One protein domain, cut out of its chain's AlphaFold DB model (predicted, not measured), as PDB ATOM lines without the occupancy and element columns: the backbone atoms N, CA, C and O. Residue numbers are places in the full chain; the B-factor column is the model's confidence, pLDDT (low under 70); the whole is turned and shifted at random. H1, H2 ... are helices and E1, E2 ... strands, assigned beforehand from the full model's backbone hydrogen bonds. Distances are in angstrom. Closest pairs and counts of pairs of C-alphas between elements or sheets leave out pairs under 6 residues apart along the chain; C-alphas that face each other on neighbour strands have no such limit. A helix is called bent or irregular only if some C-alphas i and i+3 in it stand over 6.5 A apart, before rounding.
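AT A GLANCE: This is residues 297 to 421 of the 1126 residues of an uncharacterized protein of Anaerolineae bacterium (UniProt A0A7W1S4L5). The domain is a long, loose body with two small parts toward its opposite ends: a two-stranded hairpin, E1 and E2, with H1 beside E2, and a helical hairpin of H2 and H3. Long loops run between and around these parts, and the short helix H4 lies off on its own, touching no helix. The printed part has 125 residues with two named strands and four named helices, in the order E1, E2, H1, H2, H3, H4; the sheet, in the order E1, E2, is antiparallel. By its named elements, which hold under half of the residues, the domain is mostly helix. It is loose, with a radius of gyration of the C-alphas of 17.8 A, and elongated, spanning 57 by 32 by 26 A.

IN THESE COORDINATES: E1, residues 297 to 300, begins at C-alpha 297 (-26.907, 37.024, -8.484) and is 9.8 A long. E2 is residues 319 to 323, 12.7 A. H1 is residues 335 to 345, 15.1 A. H2, residues 354 to 371, is the longest helix, 24.9 A, and begins at C-alpha 354 (-43.906, 20.825, -7.344). It has a kink of 45 degrees near residue 365 and is only just irregular, with C-alphas 363 and 366 at 6.6 A. H3 is residues 374 to 383, 14.3 A. H4, residues 407 to 410, is 5.8 A long and ends at C-alpha 410 (-44.020, 31.080, 14.694).

HOW THE PARTS SIT: E1 and E2 form an antiparallel hairpin, with an angle of 142 degrees between their directions. N 297 and O 322 are within hydrogen-bond range at 2.8 A, as are N 320 and O 299 at 2.9 A. The closest C-alphas of E2 and H1 are those of Leu 320 and Tyr 344, 6.2 A apart. H1 and H2 are apart. H2 and H3 touch as a helical hairpin, at a shallow tilt of 17 degrees, opposite ways; their closest C-alphas, of Ala 361 and Ala 381, are 5.3 A apart. H4 is apart from H2 and H3. Each O i to N i+4 pair is within hydrogen-bond range in H1 and H3, and 10 of 14 are in H2; H4 is too short for such a pair, and its one O i to N i+3 pair is not within range.

THE WHOLE: The two C-alphas farthest apart, those of Ile 331 and Asp 393, are 59.2 A from each other. The printed part has no cut. The links E1 to E2, E2 to H1 and H3 to H4 are long, the last with 23 residues; H1 to H2 is short and H2 to H3 tight. The mean pLDDT of the printed part is 86.7, and no printed residue is under 70.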
ATOM      1  N   ARG A 297     -27.838  38.033  -7.956       91.75
ATOM      2  CA  ARG A 297     -26.907  37.024  -8.484       91.75
ATOM      3  C   ARG A 297     -27.659  35.821  -9.016       91.75
ATOM      4  O   ARG A 297     -28.626  35.377  -8.408       91.75
ATOM      5  N   ASP A 298     -27.174  35.265 -10.115       92.31
ATOM      6  CA  ASP A 298     -27.752  34.058 -10.696       92.31
ATOM      7  C   ASP A 298     -27.493  32.855  -9.784       92.31
ATOM      8  O   ASP A 298     -26.362  32.594  -9.362       92.31
ATOM      9  N   MET A 299     -28.567  32.142  -9.463       90.75
ATOM     10  CA  MET A 299     -28.574  30.911  -8.691       90.75
ATOM     11  C   MET A 299     -29.127  29.798  -9.572       90.75
ATOM     12  O   MET A 299     -30.282  29.858  -9.993       90.75
ATOM     13  N   ASP A 300     -28.292  28.801  -9.837       91.62
ATOM     14  CA  ASP A 300     -28.678  27.586 -10.549       91.62
ATOM     15  C   ASP A 300     -29.577  26.722  -9.652       91.62
ATOM     16  O   ASP A 300     -29.224  26.411  -8.511       91.62
ATOM     17  N   VAL A 301     -30.759  26.384 -10.165       90.12
ATOM     18  CA  VAL A 301     -31.776  25.560  -9.501       90.12
ATOM     19  C   VAL A 301     -32.190  24.353 -10.354       90.12
ATOM     20  O   VAL A 301     -33.236  23.749 -10.100       90.12
ATOM     21  N   GLU A 302     -31.395  23.977 -11.363       88.69
ATOM     22  CA  GLU A 302     -31.662  22.798 -12.203       88.69
ATOM     23  C   GLU A 302     -31.400  21.483 -11.463       88.69
ATOM     24  O   GLU A 302     -32.133  20.512 -11.648       88.69
ATOM     25  N   VAL A 303     -30.368  21.455 -10.614       86.00
ATOM     26  CA  VAL A 303     -29.947  20.261  -9.866       86.00
ATOM     27  C   VAL A 303     -29.794  20.596  -8.377       86.00
ATOM     28  O   VAL A 303     -28.672  20.696  -7.874       86.00
ATOM     29  N   PRO A 304     -30.904  20.822  -7.651       84.06
ATOM     30  CA  PRO A 304     -30.849  20.989  -6.206       84.06
ATOM     31  C   PRO A 304     -30.434  19.669  -5.533       84.06
ATOM     32  O   PRO A 304     -30.866  18.588  -5.927       84.06
ATOM     33  N   ASP A 305     -29.574  19.756  -4.517       80.06
ATOM     34  CA  ASP A 305     -29.109  18.594  -3.747       80.06
ATOM     35  C   ASP A 305     -30.214  18.050  -2.810       80.06
ATOM     36  O   ASP A 305     -31.241  18.697  -2.589       80.06
ATOM     37  N   GLY A 306     -30.013  16.860  -2.239       76.69
ATOM     38  CA  GLY A 306     -30.947  16.250  -1.283       76.69
ATOM     39  C   GLY A 306     -32.180  15.602  -1.919       76.69
ATOM     40  O   GLY A 306     -33.204  15.463  -1.254       76.69
ATOM     41  N   GLY A 307     -32.093  15.225  -3.200       81.38
ATOM     42  CA  GLY A 307     -33.167  14.512  -3.900       81.38
ATOM     43  C   GLY A 307     -34.346  15.386  -4.325       81.38
ATOM     44  O   GLY A 307     -35.418  14.876  -4.638       81.38
ATOM     45  N   LEU A 308     -34.187  16.708  -4.311       88.06
ATOM     46  CA  LEU A 308     -35.239  17.632  -4.718       88.06
ATOM     47  C   LEU A 308     -35.356  17.694  -6.253       88.06
ATOM     48  O   LEU A 308     -34.352  17.578  -6.959       88.06
ATOM     49  N   PRO A 309     -36.562  17.908  -6.805       89.19
ATOM     50  CA  PRO A 309     -36.725  18.116  -8.238       89.19
ATOM     51  C   PRO A 309     -36.154  19.481  -8.652       89.19
ATOM     52  O   PRO A 309     -36.291  20.455  -7.925       89.19
ATOM     53  N   GLY A 310     -35.553  19.594  -9.834       85.88
ATOM     54  CA  GLY A 310     -35.119  20.890 -10.369       85.88
ATOM     55  C   GLY A 310     -36.284  21.821 -10.721       85.88
ATOM     56  O   GLY A 310     -37.367  21.366 -11.103       85.88
ATOM     57  N   ILE A 311     -36.061  23.137 -10.665       86.31
ATOM     58  CA  ILE A 311     -37.017  24.131 -11.178       86.31
ATOM     59  C   ILE A 311     -36.773  24.292 -12.684       86.31
ATOM     60  O   ILE A 311     -36.003  25.137 -13.130       86.31
ATOM     61  N   THR A 312     -37.439  23.465 -13.491       79.06
ATOM     62  CA  THR A 312     -37.201  23.374 -14.944       79.06
ATOM     63  C   THR A 312     -38.183  24.196 -15.786       79.06
ATOM     64  O   THR A 312     -38.509  23.803 -16.908       79.06
ATOM     65  N   ASN A 313     -38.718  25.304 -15.260       81.62
ATOM     66  CA  ASN A 313     -39.592  26.176 -16.048       81.62
ATOM     67  C   ASN A 313     -38.796  26.729 -17.255       81.62
ATOM     68  O   ASN A 313     -37.803  27.429 -17.031       81.62
ATOM     69  N   PRO A 314     -39.207  26.452 -18.515       78.88
ATOM     70  CA  PRO A 314     -38.482  26.901 -19.705       78.88
ATOM     71  C   PRO A 314     -38.272  28.414 -19.755       78.88
ATOM     72  O   PRO A 314     -37.272  28.870 -20.302       78.88
ATOM     73  N   ASP A 315     -39.186  29.183 -19.159       80.44
ATOM     74  CA  ASP A 315     -39.097  30.638 -19.144       80.44
ATOM     75  C   ASP A 315     -37.939  31.122 -18.264       80.44
ATOM     76  O   ASP A 315     -37.263  32.080 -18.628       80.44
ATOM     77  N   LEU A 316     -37.662  30.465 -17.134       82.50
ATOM     78  CA  LEU A 316     -36.598  30.855 -16.195       82.50
ATOM     79  C   LEU A 316     -35.210  30.366 -16.629       82.50
ATOM     80  O   LEU A 316     -34.206  30.907 -16.175       82.50
ATOM     81  N   GLY A 317     -35.150  29.342 -17.487       80.94
ATOM     82  CA  GLY A 317     -33.890  28.741 -17.927       80.94
ATOM     83  C   GLY A 317     -33.080  28.127 -16.783       80.94
ATOM     84  O   GLY A 317     -31.859  28.214 -16.810       80.94
ATOM     85  N   GLY A 318     -33.754  27.589 -15.758       82.38
ATOM     86  CA  GLY A 318     -33.095  26.932 -14.624       82.38
ATOM     87  C   GLY A 318     -32.436  27.875 -13.611       82.38
ATOM     88  O   GLY A 318     -31.696  27.411 -12.747       82.38
ATOM     89  N   ILE A 319     -32.690  29.186 -13.694       90.12
ATOM     90  CA  ILE A 319     -32.029  30.200 -12.861       90.12
ATOM     91  C   ILE A 319     -33.054  30.987 -12.039       90.12
ATOM     92  O   ILE A 319     -34.084  31.428 -12.548       90.12
ATOM     93  N   LEU A 320     -32.721  31.237 -10.772       91.19
ATOM     94  CA  LEU A 320     -33.366  32.249  -9.931       91.19
ATOM     95  C   LEU A 320     -32.381  33.373  -9.591       91.19
ATOM     96  O   LEU A 320     -31.171  33.169  -9.538       91.19
ATOM     97  N   LYS A 321     -32.900  34.576  -9.330       91.19
ATOM     98  CA  LYS A 321     -32.093  35.736  -8.929       91.19
ATOM     99  C   LYS A 321     -32.023  35.813  -7.404       91.19
ATOM    100  O   LYS A 321     -32.995  36.191  -6.756       91.19
ATOM    101  N   LEU A 322     -30.888  35.435  -6.820       91.69
ATOM    102  CA  LEU A 322     -30.607  35.593  -5.394       91.69
ATOM    103  C   LEU A 322     -30.355  37.074  -5.081       91.69
ATOM    104  O   LEU A 322     -29.429  37.663  -5.635       91.69
ATOM    105  N   GLY A 323     -31.168  37.657  -4.202       89.75
ATOM    106  CA  GLY A 323     -31.038  39.053  -3.779       89.75
ATOM    107  C   GLY A 323     -30.011  39.267  -2.661       89.75
ATOM    108  O   GLY A 323     -29.682  38.330  -1.933       89.75
ATOM    109  N   GLY A 324     -29.539  40.506  -2.514       92.19
ATOM    110  CA  GLY A 324     -28.793  40.986  -1.343       92.19
ATOM    111  C   GLY A 324     -29.639  41.828  -0.389       92.19
ATOM    112  O   GLY A 324     -30.855  41.937  -0.547       92.19
ATOM    113  N   SER A 325     -28.969  42.465   0.572       93.31
ATOM    114  CA  SER A 325     -29.577  43.387   1.548       93.31
ATOM    115  C   SER A 325     -30.100  44.693   0.942       93.31
ATOM    116  O   SER A 325     -30.987  45.318   1.520       93.31
ATOM    117  N   LEU A 326     -29.575  45.080  -0.223       94.31
ATOM    118  CA  LEU A 326     -30.016  46.233  -1.004       94.31
ATOM    119  C   LEU A 326     -30.345  45.795  -2.434       94.31
ATOM    120  O   LEU A 326     -29.776  44.824  -2.946       94.31
ATOM    121  N   LYS A 327     -31.239  46.535  -3.085       91.81
ATOM    122  CA  LYS A 327     -31.674  46.326  -4.470       91.81
ATOM    123  C   LYS A 327     -31.688  47.643  -5.244       91.81
ATOM    124  O   LYS A 327     -31.647  48.730  -4.666       91.81
ATOM    125  N   VAL A 328     -31.735  47.542  -6.569       91.25
ATOM    126  CA  VAL A 328     -31.890  48.713  -7.440       91.25
ATOM    127  C   VAL A 328     -33.317  49.262  -7.307       91.25
ATOM    128  O   VAL A 328     -34.256  48.468  -7.386       91.25
ATOM    129  N   PRO A 329     -33.496  50.586  -7.152       89.19
ATOM    130  CA  PRO A 329     -34.816  51.199  -7.069       89.19
ATOM    131  C   PRO A 329     -35.642  50.965  -8.331       89.19
ATOM    132  O   PRO A 329     -35.164  51.227  -9.442       89.19
ATOM    133  N   GLU A 330     -36.901  50.549  -8.172       85.31
ATOM    134  CA  GLU A 330     -37.790  50.231  -9.303       85.31
ATOM    135  C   GLU A 330     -37.969  51.424 -10.258       85.31
ATOM    136  O   GLU A 330     -38.037  51.253 -11.472       85.31
ATOM    137  N   ILE A 331     -37.935  52.652  -9.726       83.12
ATOM    138  CA  ILE A 331     -38.062  53.898 -10.499       83.12
ATOM    139  C   ILE A 331     -36.915  54.150 -11.494       83.12
ATOM    140  O   ILE A 331     -37.069  54.944 -12.421       83.12
ATOM    141  N   SER A 332     -35.759  53.507 -11.304       81.38
ATOM    142  CA  SER A 332     -34.602  53.649 -12.203       81.38
ATOM    143  C   SER A 332     -34.614  52.648 -13.363       81.38
ATOM    144  O   SER A 332     -33.750  52.711 -14.247       81.38
ATOM    145  N   LEU A 333     -35.563  51.709 -13.359       83.06
ATOM    146  CA  LEU A 333     -35.648  50.610 -14.311       83.06
ATOM    147  C   LEU A 333     -36.638  50.914 -15.438       83.06
ATOM    148  O   LEU A 333     -37.682  51.530 -15.243       83.06
ATOM    149  N   ASN A 334     -36.315  50.438 -16.640       84.19
ATOM    150  CA  ASN A 334     -37.236  50.459 -17.775       84.19
ATOM    151  C   ASN A 334     -38.331  49.398 -17.624       84.19
ATOM    152  O   ASN A 334     -38.118  48.384 -16.964       84.19
ATOM    153  N   GLN A 335     -39.443  49.557 -18.351       84.19
ATOM    154  CA  GLN A 335     -40.528  48.567 -18.371       84.19
ATOM    155  C   GLN A 335     -40.033  47.145 -18.691       84.19
ATOM    156  O   GLN A 335     -40.370  46.218 -17.965       84.19
ATOM    157  N   ASP A 336     -39.156  46.983 -19.691       84.19
ATOM    158  CA  ASP A 336     -38.581  45.674 -20.045       84.19
ATOM    159  C   ASP A 336     -37.797  45.036 -18.880       84.19
ATOM    160  O   ASP A 336     -37.814  43.821 -18.696       84.19
ATOM    161  N   GLN A 337     -37.113  45.857 -18.077       85.12
ATOM    162  CA  GLN A 337     -36.323  45.404 -16.929       85.12
ATOM    163  C   GLN A 337     -37.222  45.059 -15.738       85.12
ATOM    164  O   GLN A 337     -36.973  44.079 -15.043       85.12
ATOM    165  N   LEU A 338     -38.289  45.832 -15.519       85.00
ATOM    166  CA  LEU A 338     -39.303  45.531 -14.508       85.00
ATOM    167  C   LEU A 338     -40.035  44.225 -14.826       85.00
ATOM    168  O   LEU A 338     -40.265  43.416 -13.928       85.00
ATOM    169  N   ASP A 339     -40.373  43.998 -16.096       86.38
ATOM    170  CA  ASP A 339     -41.010  42.760 -16.542       86.38
ATOM    171  C   ASP A 339     -40.063  41.557 -16.369       86.38
ATOM    172  O   ASP A 339     -40.500  40.475 -15.967       86.38
ATOM    173  N   GLU A 340     -38.754  41.748 -16.580       86.06
ATOM    174  CA  GLU A 340     -37.737  40.737 -16.276       86.06
ATOM    175  C   GLU A 340     -37.641  40.433 -14.771       86.06
ATOM    176  O   GLU A 340     -37.600  39.263 -14.396       86.06
ATOM    177  N   ILE A 341     -37.652  41.440 -13.893       85.25
ATOM    178  CA  ILE A 341     -37.631  41.218 -12.435       85.25
ATOM    179  C   ILE A 341     -38.888  40.475 -11.982       85.25
ATOM    180  O   ILE A 341     -38.779  39.451 -11.306       85.25
ATOM    181  N   LYS A 342     -40.075  40.924 -12.411       86.38
ATOM    182  CA  LYS A 342     -41.353  40.279 -12.070       86.38
ATOM    183  C   LYS A 342     -41.385  38.814 -12.479       86.38
ATOM    184  O   LYS A 342     -41.865  37.982 -11.719       86.38
ATOM    185  N   LYS A 343     -40.816  38.481 -13.638       87.31
ATOM    186  CA  LYS A 343     -40.687  37.097 -14.106       87.31
ATOM    187  C   LYS A 343     -39.932  36.204 -13.110       87.31
ATOM    188  O   LYS A 343     -40.343  35.064 -12.910       87.31
ATOM    189  N   TYR A 344     -38.846  36.689 -12.505       87.50
ATOM    190  CA  TYR A 344     -38.090  35.920 -11.505       87.50
ATOM    191  C   TYR A 344     -38.699  36.004 -10.101       87.50
ATOM    192  O   TYR A 344     -38.543  35.066  -9.324       87.50
ATOM    193  N   ASP A 345     -39.393  37.091  -9.761       85.62
ATOM    194  CA  ASP A 345     -40.041  37.247  -8.457       85.62
ATOM    195  C   ASP A 345     -41.327  36.437  -8.319       85.62
ATOM    196  O   ASP A 345     -41.572  35.879  -7.250       85.62
ATOM    197  N   GLU A 346     -42.096  36.311  -9.400       87.81
ATOM    198  CA  GLU A 346     -43.359  35.569  -9.475       87.81
ATOM    199  C   GLU A 346     -43.184  34.142 -10.027       87.81
ATOM    200  O   GLU A 346     -44.118  33.544 -10.569       87.81
ATOM    201  N   TRP A 347     -41.981  33.576  -9.886       88.50
ATOM    202  CA  TRP A 347     -41.640  32.231 -10.364       88.50
ATOM    203  C   TRP A 347     -42.529  31.124  -9.766       88.50
ATOM    204  O   TRP A 347     -42.698  30.058 -10.360       88.50
ATOM    205  N   ASP A 348     -43.098  31.380  -8.587       86.75
ATOM    206  CA  ASP A 348     -43.908  30.455  -7.801       86.75
ATOM    207  C   ASP A 348     -45.399  30.456  -8.184       86.75
ATOM    208  O   ASP A 348     -46.198  29.819  -7.504       86.75
ATOM    209  N   ASN A 349     -45.794  31.129  -9.274       85.19
ATOM    210  CA  ASN A 349     -47.171  31.144  -9.773       85.19
ATOM    211  C   ASN A 349     -47.395  30.070 -10.869       85.19
ATOM    212  O   ASN A 349     -46.702  30.091 -11.889       85.19
ATOM    213  N   PRO A 350     -48.391  29.164 -10.747       86.12
ATOM    214  CA  PRO A 350     -49.317  28.989  -9.625       86.12
ATOM    215  C   PRO A 350     -48.651  28.348  -8.394       86.12
ATOM    216  O   PRO A 350     -47.821  27.452  -8.526       86.12
ATOM    217  N   TYR A 351     -49.086  28.780  -7.208       84.56
ATOM    218  CA  TYR A 351     -48.573  28.318  -5.916       84.56
ATOM    219  C   TYR A 351     -49.486  27.236  -5.306       84.56
ATOM    220  O   TYR A 351     -50.710  27.413  -5.346       84.56
ATOM    221  N   PRO A 352     -48.947  26.172  -4.677       87.12
ATOM    222  CA  PRO A 352     -47.530  25.803  -4.596       87.12
ATOM    223  C   PRO A 352     -47.026  25.059  -5.850       87.12
ATOM    224  O   PRO A 352     -47.747  24.263  -6.453       87.12
ATOM    225  N   GLN A 353     -45.760  25.280  -6.213       88.06
ATOM    226  CA  GLN A 353     -45.058  24.549  -7.279       88.06
ATOM    227  C   GLN A 353     -44.613  23.144  -6.809       88.06
ATOM    228  O   GLN A 353     -44.364  22.960  -5.615       88.06
ATOM    229  N   PRO A 354     -44.390  22.162  -7.714       89.06
ATOM    230  CA  PRO A 354     -43.906  20.825  -7.344       89.06
ATOM    231  C   PRO A 354     -42.619  20.835  -6.506       89.06
ATOM    232  O   PRO A 354     -42.488  20.056  -5.567       89.06
ATOM    233  N   PHE A 355     -41.701  21.763  -6.800       90.31
ATOM    234  CA  PHE A 355     -40.495  21.981  -5.997       90.31
ATOM    235  C   PHE A 355     -40.814  22.354  -4.543       90.31
ATOM    236  O   PHE A 355     -40.209  21.815  -3.622       90.31
ATOM    237  N   GLN A 356     -41.774  23.257  -4.327       91.06
ATOM    238  CA  GLN A 356     -42.152  23.715  -2.989       91.06
ATOM    239  C   GLN A 356     -42.814  22.590  -2.190       91.06
ATOM    240  O   GLN A 356     -42.514  22.434  -1.010       91.06
ATOM    241  N   THR A 357     -43.650  21.767  -2.832       91.62
ATOM    242  CA  THR A 357     -44.248  20.579  -2.203       91.62
ATOM    243  C   THR A 357     -43.181  19.560  -1.795       91.62
ATOM    244  O   THR A 357     -43.172  19.121  -0.646       91.62
ATOM    245  N   ALA A 358     -42.229  19.251  -2.684       91.62
ATOM    246  CA  ALA A 358     -41.121  18.346  -2.379       91.62
ATOM    247  C   ALA A 358     -40.226  18.897  -1.251       91.62
ATOM    248  O   ALA A 358     -39.872  18.178  -0.317       91.62
ATOM    249  N   LEU A 359     -39.908  20.197  -1.271       92.00
ATOM    250  CA  LEU A 359     -39.115  20.837  -0.220       92.00
ATOM    251  C   LEU A 359     -39.845  20.849   1.132       92.00
ATOM    252  O   LEU A 359     -39.224  20.584   2.163       92.00
ATOM    253  N   ALA A 360     -41.157  21.101   1.144       92.94
ATOM    254  CA  ALA A 360     -41.977  20.993   2.348       92.94
ATOM    255  C   ALA A 360     -41.946  19.563   2.907       92.94
ATOM    256  O   ALA A 360     -41.699  19.383   4.100       92.94
ATOM    257  N   ALA A 361     -42.124  18.550   2.053       91.88
ATOM    258  CA  ALA A 361     -42.049  17.142   2.441       91.88
ATOM    259  C   ALA A 361     -40.675  16.783   3.031       91.88
ATOM    260  O   ALA A 361     -40.614  16.168   4.097       91.88
ATOM    261  N   PHE A 362     -39.584  17.247   2.410       91.62
ATOM    262  CA  PHE A 362     -38.220  17.007   2.883       91.62
ATOM    263  C   PHE A 362     -37.935  17.651   4.251       91.62
ATOM    264  O   PHE A 362     -37.348  17.014   5.122       91.62
ATOM    265  N   VAL A 363     -38.392  18.886   4.492       92.50
ATOM    266  CA  VAL A 363     -38.256  19.556   5.804       92.50
ATOM    267  C   VAL A 363     -39.130  18.881   6.869       92.50
ATOM    268  O   VAL A 363     -38.703  18.706   8.012       92.50
ATOM    269  N   ASN A 364     -40.345  18.464   6.501       93.19
ATOM    270  CA  ASN A 364     -41.306  17.832   7.406       93.19
ATOM    271  C   ASN A 364     -40.892  16.419   7.858       93.19
ATOM    272  O   ASN A 364     -41.474  15.898   8.812       93.19
ATOM    273  N   LEU A 365     -39.903  15.786   7.212       91.00
ATOM    274  CA  LEU A 365     -39.399  14.462   7.597       91.00
ATOM    275  C   LEU A 365     -38.908  14.414   9.055       91.00
ATOM    276  O   LEU A 365     -39.208  13.441   9.741       91.00
ATOM    277  N   ALA A 366     -38.260  15.471   9.567       89.69
ATOM    278  CA  ALA A 366     -37.826  15.537  10.973       89.69
ATOM    279  C   ALA A 366     -38.974  15.325  11.970       89.69
ATOM    280  O   ALA A 366     -38.803  14.692  13.012       89.69
ATOM    281  N   ASP A 367     -40.143  15.879  11.658       90.69
ATOM    282  CA  ASP A 367     -41.344  15.721  12.469       90.69
ATOM    283  C   ASP A 367     -41.972  14.337  12.239       90.69
ATOM    284  O   ASP A 367     -42.265  13.617  13.190       90.69
ATOM    285  N   SER A 368     -42.051  13.896  10.979       90.38
ATOM    286  CA  SER A 368     -42.578  12.576  10.605       90.38
ATOM    287  C   SER A 368     -41.829  11.407  11.266       90.38
ATOM    288  O   SER A 368     -42.470  10.430  11.656       90.38
ATOM    289  N   TYR A 369     -40.508  11.509  11.452       91.31
ATOM    290  CA  TYR A 369     -39.703  10.498  12.155       91.31
ATOM    291  C   TYR A 369     -40.002  10.397  13.658       91.31
ATOM    292  O   TYR A 369     -39.649   9.400  14.284       91.31
ATOM    293  N   SER A 370     -40.658  11.400  14.254       89.38
ATOM    294  CA  SER A 370     -41.077  11.339  15.661       89.38
ATOM    295  C   SER A 370     -42.331  10.478  15.857       89.38
ATOM    296  O   SER A 370     -42.507   9.889  16.924       89.38
ATOM    297  N   ASP A 371     -43.172  10.369  14.822       88.94
ATOM    298  CA  ASP A 371     -44.471   9.689  14.878       88.94
ATOM    299  C   ASP A 371     -44.495   8.335  14.150       88.94
ATOM    300  O   ASP A 371     -45.274   7.445  14.509       88.94
ATOM    301  N   LYS A 372     -43.670   8.165  13.109       90.94
ATOM    302  CA  LYS A 372     -43.656   6.990  12.223       90.94
ATOM    303  C   LYS A 372     -42.239   6.408  12.084       90.94
ATOM    304  O   LYS A 372     -41.268   7.150  12.199       90.94
ATOM    305  N   PRO A 373     -42.100   5.098  11.788       89.62
ATOM    306  CA  PRO A 373     -40.805   4.523  11.421       89.62
ATOM    307  C   PRO A 373     -40.254   5.178  10.146       89.62
ATOM    308  O   PRO A 373     -41.030   5.591   9.275       89.62
ATOM    309  N   ALA A 374     -38.923   5.249  10.033       88.12
ATOM    310  CA  ALA A 374     -38.245   5.985   8.965       88.12
ATOM    311  C   ALA A 374     -38.631   5.483   7.569       88.12
ATOM    312  O   ALA A 374     -38.936   6.296   6.701       88.12
ATOM    313  N   THR A 375     -38.757   4.165   7.382       87.62
ATOM    314  CA  THR A 375     -39.263   3.553   6.142       87.62
ATOM    315  C   THR A 375     -40.583   4.158   5.663       87.62
ATOM    316  O   THR A 375     -40.697   4.555   4.506       87.62
ATOM    317  N   ALA A 376     -41.582   4.255   6.546       88.06
ATOM    318  CA  ALA A 376     -42.903   4.776   6.201       88.06
ATOM    319  C   ALA A 376     -42.877   6.290   5.932       88.06
ATOM    320  O   ALA A 376     -43.506   6.765   4.987       88.06
ATOM    321  N   ALA A 377     -42.128   7.047   6.739       88.44
ATOM    322  CA  ALA A 377     -41.960   8.485   6.535       88.44
ATOM    323  C   ALA A 377     -41.253   8.793   5.201       88.44
ATOM    324  O   ALA A 377     -41.679   9.685   4.470       88.44
ATOM    325  N   ASN A 378     -40.238   8.001   4.846       87.94
ATOM    326  CA  ASN A 378     -39.519   8.107   3.579       87.94
ATOM    327  C   ASN A 378     -40.430   7.773   2.388       87.94
ATOM    328  O   ASN A 378     -40.415   8.483   1.389       87.94
ATOM    329  N   THR A 379     -41.278   6.741   2.483       86.56
ATOM    330  CA  THR A 379     -42.229   6.436   1.400       86.56
ATOM    331  C   THR A 379     -43.273   7.529   1.190       86.56
ATOM    332  O   THR A 379     -43.640   7.791   0.047       86.56
ATOM    333  N   ASP A 380     -43.732   8.174   2.270       86.81
ATOM    334  CA  ASP A 380     -44.684   9.286   2.187       86.81
ATOM    335  C   ASP A 380     -44.033  10.490   1.477       86.81
ATOM    336  O   ASP A 380     -44.578  10.998   0.504       86.81
ATOM    337  N   ALA A 381     -42.824  10.888   1.888       85.81
ATOM    338  CA  ALA A 381     -42.107  12.002   1.263       85.81
ATOM    339  C   ALA A 381     -41.681  11.714  -0.192       85.81
ATOM    340  O   ALA A 381     -41.679  12.619  -1.029       85.81
ATOM    341  N   ALA A 382     -41.383  10.455  -0.527       85.88
ATOM    342  CA  ALA A 382     -41.122  10.049  -1.907       85.88
ATOM    343  C   ALA A 382     -42.361  10.181  -2.808       85.88
ATOM    344  O   ALA A 382     -42.232  10.498  -3.992       85.88
ATOM    345  N   ALA A 383     -43.570   9.994  -2.263       84.62
ATOM    346  CA  ALA A 383     -44.811  10.234  -2.999       84.62
ATOM    347  C   ALA A 383     -45.019  11.725  -3.330       84.62
ATOM    348  O   ALA A 383     -45.621  12.037  -4.358       84.62
ATOM    349  N   ASP A 384     -44.463  12.619  -2.509       83.88
ATOM    350  CA  ASP A 384     -44.481  14.074  -2.698       83.88
ATOM    351  C   ASP A 384     -43.312  14.595  -3.563       83.88
ATOM    352  O   ASP A 384     -43.139  15.804  -3.727       83.88
ATOM    353  N   GLY A 385     -42.531  13.693  -4.173       81.81
ATOM    354  CA  GLY A 385     -41.527  14.024  -5.188       81.81
ATOM    355  C   GLY A 385     -40.095  14.203  -4.679       81.81
ATOM    356  O   GLY A 385     -39.271  14.726  -5.428       81.81
ATOM    357  N   VAL A 386     -39.788  13.779  -3.448       85.69
ATOM    358  CA  VAL A 386     -38.416  13.753  -2.908       85.69
ATOM    359  C   VAL A 386     -37.738  12.422  -3.251       85.69
ATOM    360  O   VAL A 386     -38.218  11.359  -2.865       85.69
ATOM    361  N   ASP A 387     -36.604  12.456  -3.946       84.44
ATOM    362  CA  ASP A 387     -35.780  11.273  -4.212       84.44
ATOM    363  C   ASP A 387     -34.898  10.947  -2.999       84.44
ATOM    364  O   ASP A 387     -33.829  11.518  -2.790       84.44
ATOM    365  N   ILE A 388     -35.385  10.051  -2.147       81.94
ATOM    366  CA  ILE A 388     -34.750   9.730  -0.871       81.94
ATOM    367  C   ILE A 388     -33.739   8.592  -1.066       81.94
ATOM    368  O   ILE A 388     -34.148   7.469  -1.380       81.94
ATOM    369  N   PRO A 389     -32.434   8.820  -0.820       77.50
ATOM    370  CA  PRO A 389     -31.454   7.745  -0.824       77.50
ATOM    371  C   PRO A 389     -31.673   6.866   0.414       77.50
ATOM    372  O   PRO A 389     -31.340   7.256   1.530       77.50
ATOM    373  N   VAL A 390     -32.261   5.687   0.223       76.62
ATOM    374  CA  VAL A 390     -32.456   4.688   1.287       76.62
ATOM    375  C   VAL A 390     -31.309   3.684   1.240       76.62
ATOM    376  O   VAL A 390     -31.040   3.120   0.176       76.62
ATOM    377  N   ASP A 391     -30.650   3.437   2.376       79.00
ATOM    378  CA  ASP A 391     -29.684   2.344   2.495       79.00
ATOM    379  C   ASP A 391     -30.431   0.999   2.376       79.00
ATOM    380  O   ASP A 391     -31.311   0.710   3.194       79.00
ATOM    381  N   PRO A 392     -30.133   0.160   1.365       77.00
ATOM    382  CA  PRO A 392     -30.771  -1.144   1.226       77.00
ATOM    383  C   PRO A 392     -30.508  -2.081   2.415       77.00
ATOM    384  O   PRO A 392     -31.306  -2.995   2.640       77.00
ATOM    385  N   ASP A 393     -29.398  -1.882   3.132       83.44
ATOM    386  CA  ASP A 393     -28.974  -2.715   4.258       83.44
ATOM    387  C   ASP A 393     -29.580  -2.248   5.600       83.44
ATOM    388  O   ASP A 393     -29.721  -3.071   6.510       83.44
ATOM    389  N   ASP A 394     -29.997  -0.978   5.710       82.50
ATOM    390  CA  ASP A 394     -30.694  -0.415   6.880       82.50
ATOM    391  C   ASP A 394     -31.800   0.586   6.475       82.50
ATOM    392  O   ASP A 394     -31.631   1.806   6.543       82.50
ATOM    393  N   PRO A 395     -32.971   0.091   6.034       76.75
ATOM    394  CA  PRO A 395     -34.030   0.948   5.506       76.75
ATOM    395  C   PRO A 395     -34.737   1.794   6.582       76.75
ATOM    396  O   PRO A 395     -35.502   2.697   6.235       76.75
ATOM    397  N   ASP A 396     -34.509   1.500   7.869       83.19
ATOM    398  CA  ASP A 396     -35.071   2.230   9.009       83.19
ATOM    399  C   ASP A 396     -34.131   3.335   9.547       83.19
ATOM    400  O   ASP A 396     -34.465   3.969  10.552       83.19
ATOM    401  N   ASP A 397     -32.999   3.613   8.885       84.31
ATOM    402  CA  ASP A 397     -32.104   4.721   9.243       84.31
ATOM    403  C   ASP A 397     -32.731   6.090   8.875       84.31
ATOM    404  O   ASP A 397     -33.047   6.341   7.702       84.31
ATOM    405  N   PRO A 398     -32.989   6.991   9.847       85.44
ATOM    406  CA  PRO A 398     -33.569   8.301   9.570       85.44
ATOM    407  C   PRO A 398     -32.546   9.262   8.953       85.44
ATOM    408  O   PRO A 398     -31.404   9.367   9.396       85.44
ATOM    409  N   LEU A 399     -32.984  10.062   7.979       85.88
ATOM    410  CA  LEU A 399     -32.131  11.075   7.364       85.88
ATOM    411  C   LEU A 399     -31.984  12.324   8.236       85.88
ATOM    412  O   LEU A 399     -32.911  12.755   8.925       85.88
ATOM    413  N   ILE A 400     -30.826  12.975   8.133       85.94
ATOM    414  CA  ILE A 400     -30.640  14.329   8.657       85.94
ATOM    415  C   ILE A 400     -31.290  15.301   7.674       85.94
ATOM    416  O   ILE A 400     -30.802  15.502   6.562       85.94
ATOM    417  N   THR A 401     -32.395  15.910   8.087       88.06
ATOM    418  CA  THR A 401     -33.159  16.845   7.259       88.06
ATOM    419  C   THR A 401     -32.742  18.287   7.556       88.06
ATOM    420  O   THR A 401     -32.282  18.594   8.662       88.06
ATOM    421  N   PRO A 402     -32.916  19.213   6.604       89.88
ATOM    422  CA  PRO A 402     -32.623  20.616   6.844       89.88
ATOM    423  C   PRO A 402     -33.603  21.220   7.874       89.88
ATOM    424  O   PRO A 402     -34.742  20.762   7.994       89.88
ATOM    425  N   PRO A 403     -33.190  22.258   8.624       92.50
ATOM    426  CA  PRO A 403     -34.010  22.833   9.688       92.50
ATOM    427  C   PRO A 403     -35.223  23.602   9.145       92.50
ATOM    428  O   PRO A 403     -35.169  24.210   8.076       92.50
ATOM    429  N   LEU A 404     -36.311  23.637   9.918       94.50
ATOM    430  CA  LEU A 404     -37.435  24.549   9.687       94.50
ATOM    431  C   LEU A 404     -37.121  25.888  10.365       94.50
ATOM    432  O   LEU A 404     -37.241  26.018  11.590       94.50
ATOM    433  N   TYR A 405     -36.714  26.887   9.581       94.81
ATOM    434  CA  TYR A 405     -36.423  28.220  10.108       94.81
ATOM    435  C   TYR A 405     -37.686  28.847  10.706       94.81
ATOM    436  O   TYR A 405     -38.771  28.724  10.142       94.81
ATOM    437  N   ALA A 406     -37.532  29.531  11.845       92.56
ATOM    438  CA  ALA A 406     -38.614  30.131  12.639       92.56
ATOM    439  C   ALA A 406     -39.594  29.174  13.361       92.56
ATOM    440  O   ALA A 406     -40.565  29.651  13.955       92.56
ATOM    441  N   ARG A 407     -39.312  27.858  13.429       91.50
ATOM    442  CA  ARG A 407     -40.139  26.851  14.142       91.50
ATOM    443  C   ARG A 407     -40.662  27.311  15.510       91.50
ATOM    444  O   ARG A 407     -41.849  27.181  15.803       91.50
ATOM    445  N   TRP A 408     -39.785  27.836  16.370       90.69
ATOM    446  CA  TRP A 408     -40.161  28.263  17.724       90.69
ATOM    447  C   TRP A 408     -40.870  29.615  17.747       90.69
ATOM    448  O   TRP A 408     -41.844  29.788  18.481       90.69
ATOM    449  N   HIS A 409     -40.411  30.573  16.943       90.81
ATOM    450  CA  HIS A 409     -40.978  31.920  16.893       90.81
ATOM    451  C   HIS A 409     -42.441  31.890  16.440       90.81
ATOM    452  O   HIS A 409     -43.310  32.374  17.175       90.81
ATOM    453  N   ALA A 410     -42.700  31.225  15.309       88.69
ATOM    454  CA  ALA A 410     -44.020  31.080  14.694       88.69
ATOM    455  C   ALA A 410     -44.892  29.977  15.323       88.69
ATOM    456  O   ALA A 410     -46.085  29.917  15.045       88.69
ATOM    457  N   LEU A 411     -44.317  29.118  16.180       89.75
ATOM    458  CA  LEU A 411     -44.963  27.907  16.712       89.75
ATOM    459  C   LEU A 411     -45.447  26.941  15.615       89.75
ATOM    460  O   LEU A 411     -46.425  26.219  15.794       89.75
ATOM    461  N   THR A 412     -44.730  26.898  14.494       88.00
ATOM    462  CA  THR A 412     -45.047  26.063  13.333       88.00
ATOM    463  C   THR A 412     -44.119  24.857  13.306       88.00
ATOM    464  O   THR A 412     -42.903  25.018  13.250       88.00
ATOM    465  N   GLN A 413     -44.673  23.645  13.360       88.31
ATOM    466  CA  GLN A 413     -43.884  22.405  13.322       88.31
ATOM    467  C   GLN A 413     -43.793  21.783  11.926       88.31
ATOM    468  O   GLN A 413     -42.840  21.052  11.671       88.31
ATOM    469  N   ARG A 414     -44.743  22.095  11.036       90.25
ATOM    470  CA  ARG A 414     -44.845  21.540   9.682       90.25
ATOM    471  C   ARG A 414     -45.173  22.633   8.664       90.25
ATOM    472  O   ARG A 414     -45.833  23.609   9.006       90.25
ATOM    473  N   LEU A 415     -44.713  22.457   7.429       90.81
ATOM    474  CA  LEU A 415     -45.045  23.295   6.271       90.81
ATOM    475  C   LEU A 415     -46.139  22.616   5.437       90.81
ATOM    476  O   LEU A 415     -46.097  21.393   5.297       90.81
ATOM    477  N   LEU A 416     -47.066  23.390   4.862       88.06
ATOM    478  CA  LEU A 416     -48.184  22.894   4.040       88.06
ATOM    479  C   LEU A 416     -48.968  21.752   4.723       88.06
ATOM    480  O   LEU A 416     -49.158  20.675   4.159       88.06
ATOM    481  N   ASP A 417     -49.397  21.968   5.967       78.62
ATOM    482  CA  ASP A 417     -50.100  20.966   6.784       78.62
ATOM    483  C   ASP A 417     -51.584  20.776   6.415       78.62
ATOM    484  O   ASP A 417     -52.230  19.841   6.898       78.62
ATOM    485  N   GLY A 418     -52.116  21.628   5.533       74.56
ATOM    486  CA  GLY A 418     -53.499  21.588   5.066       74.56
ATOM    487  C   GLY A 418     -54.519  22.099   6.089       74.56
ATOM    488  O   GLY A 418     -55.715  21.853   5.907       74.56
ATOM    489  N   ASP A 419     -54.085  22.787   7.154       76.12
ATOM    490  CA  ASP A 419     -54.988  23.445   8.099       76.12
ATOM    491  C   ASP A 419     -55.634  24.688   7.442       76.12
ATOM    492  O   ASP A 419     -54.936  25.644   7.098       76.12
ATOM    493  N   PRO A 420     -56.977  24.747   7.302       71.06
ATOM    494  CA  PRO A 420     -57.666  25.894   6.705       71.06
ATOM    495  C   PRO A 420     -57.475  27.222   7.455       71.06
ATOM    496  O   PRO A 420     -57.842  28.276   6.933       71.06
ATOM    497  N   SER A 421     -57.006  27.183   8.707       71.56
ATOM    498  CA  SER A 421     -56.809  28.366   9.548       71.56
ATOM    499  C   SER A 421     -55.468  29.072   9.318       71.56
ATOM    500  O   SER A 421     -55.339  30.258   9.646       71.56
TER     501      SER A 421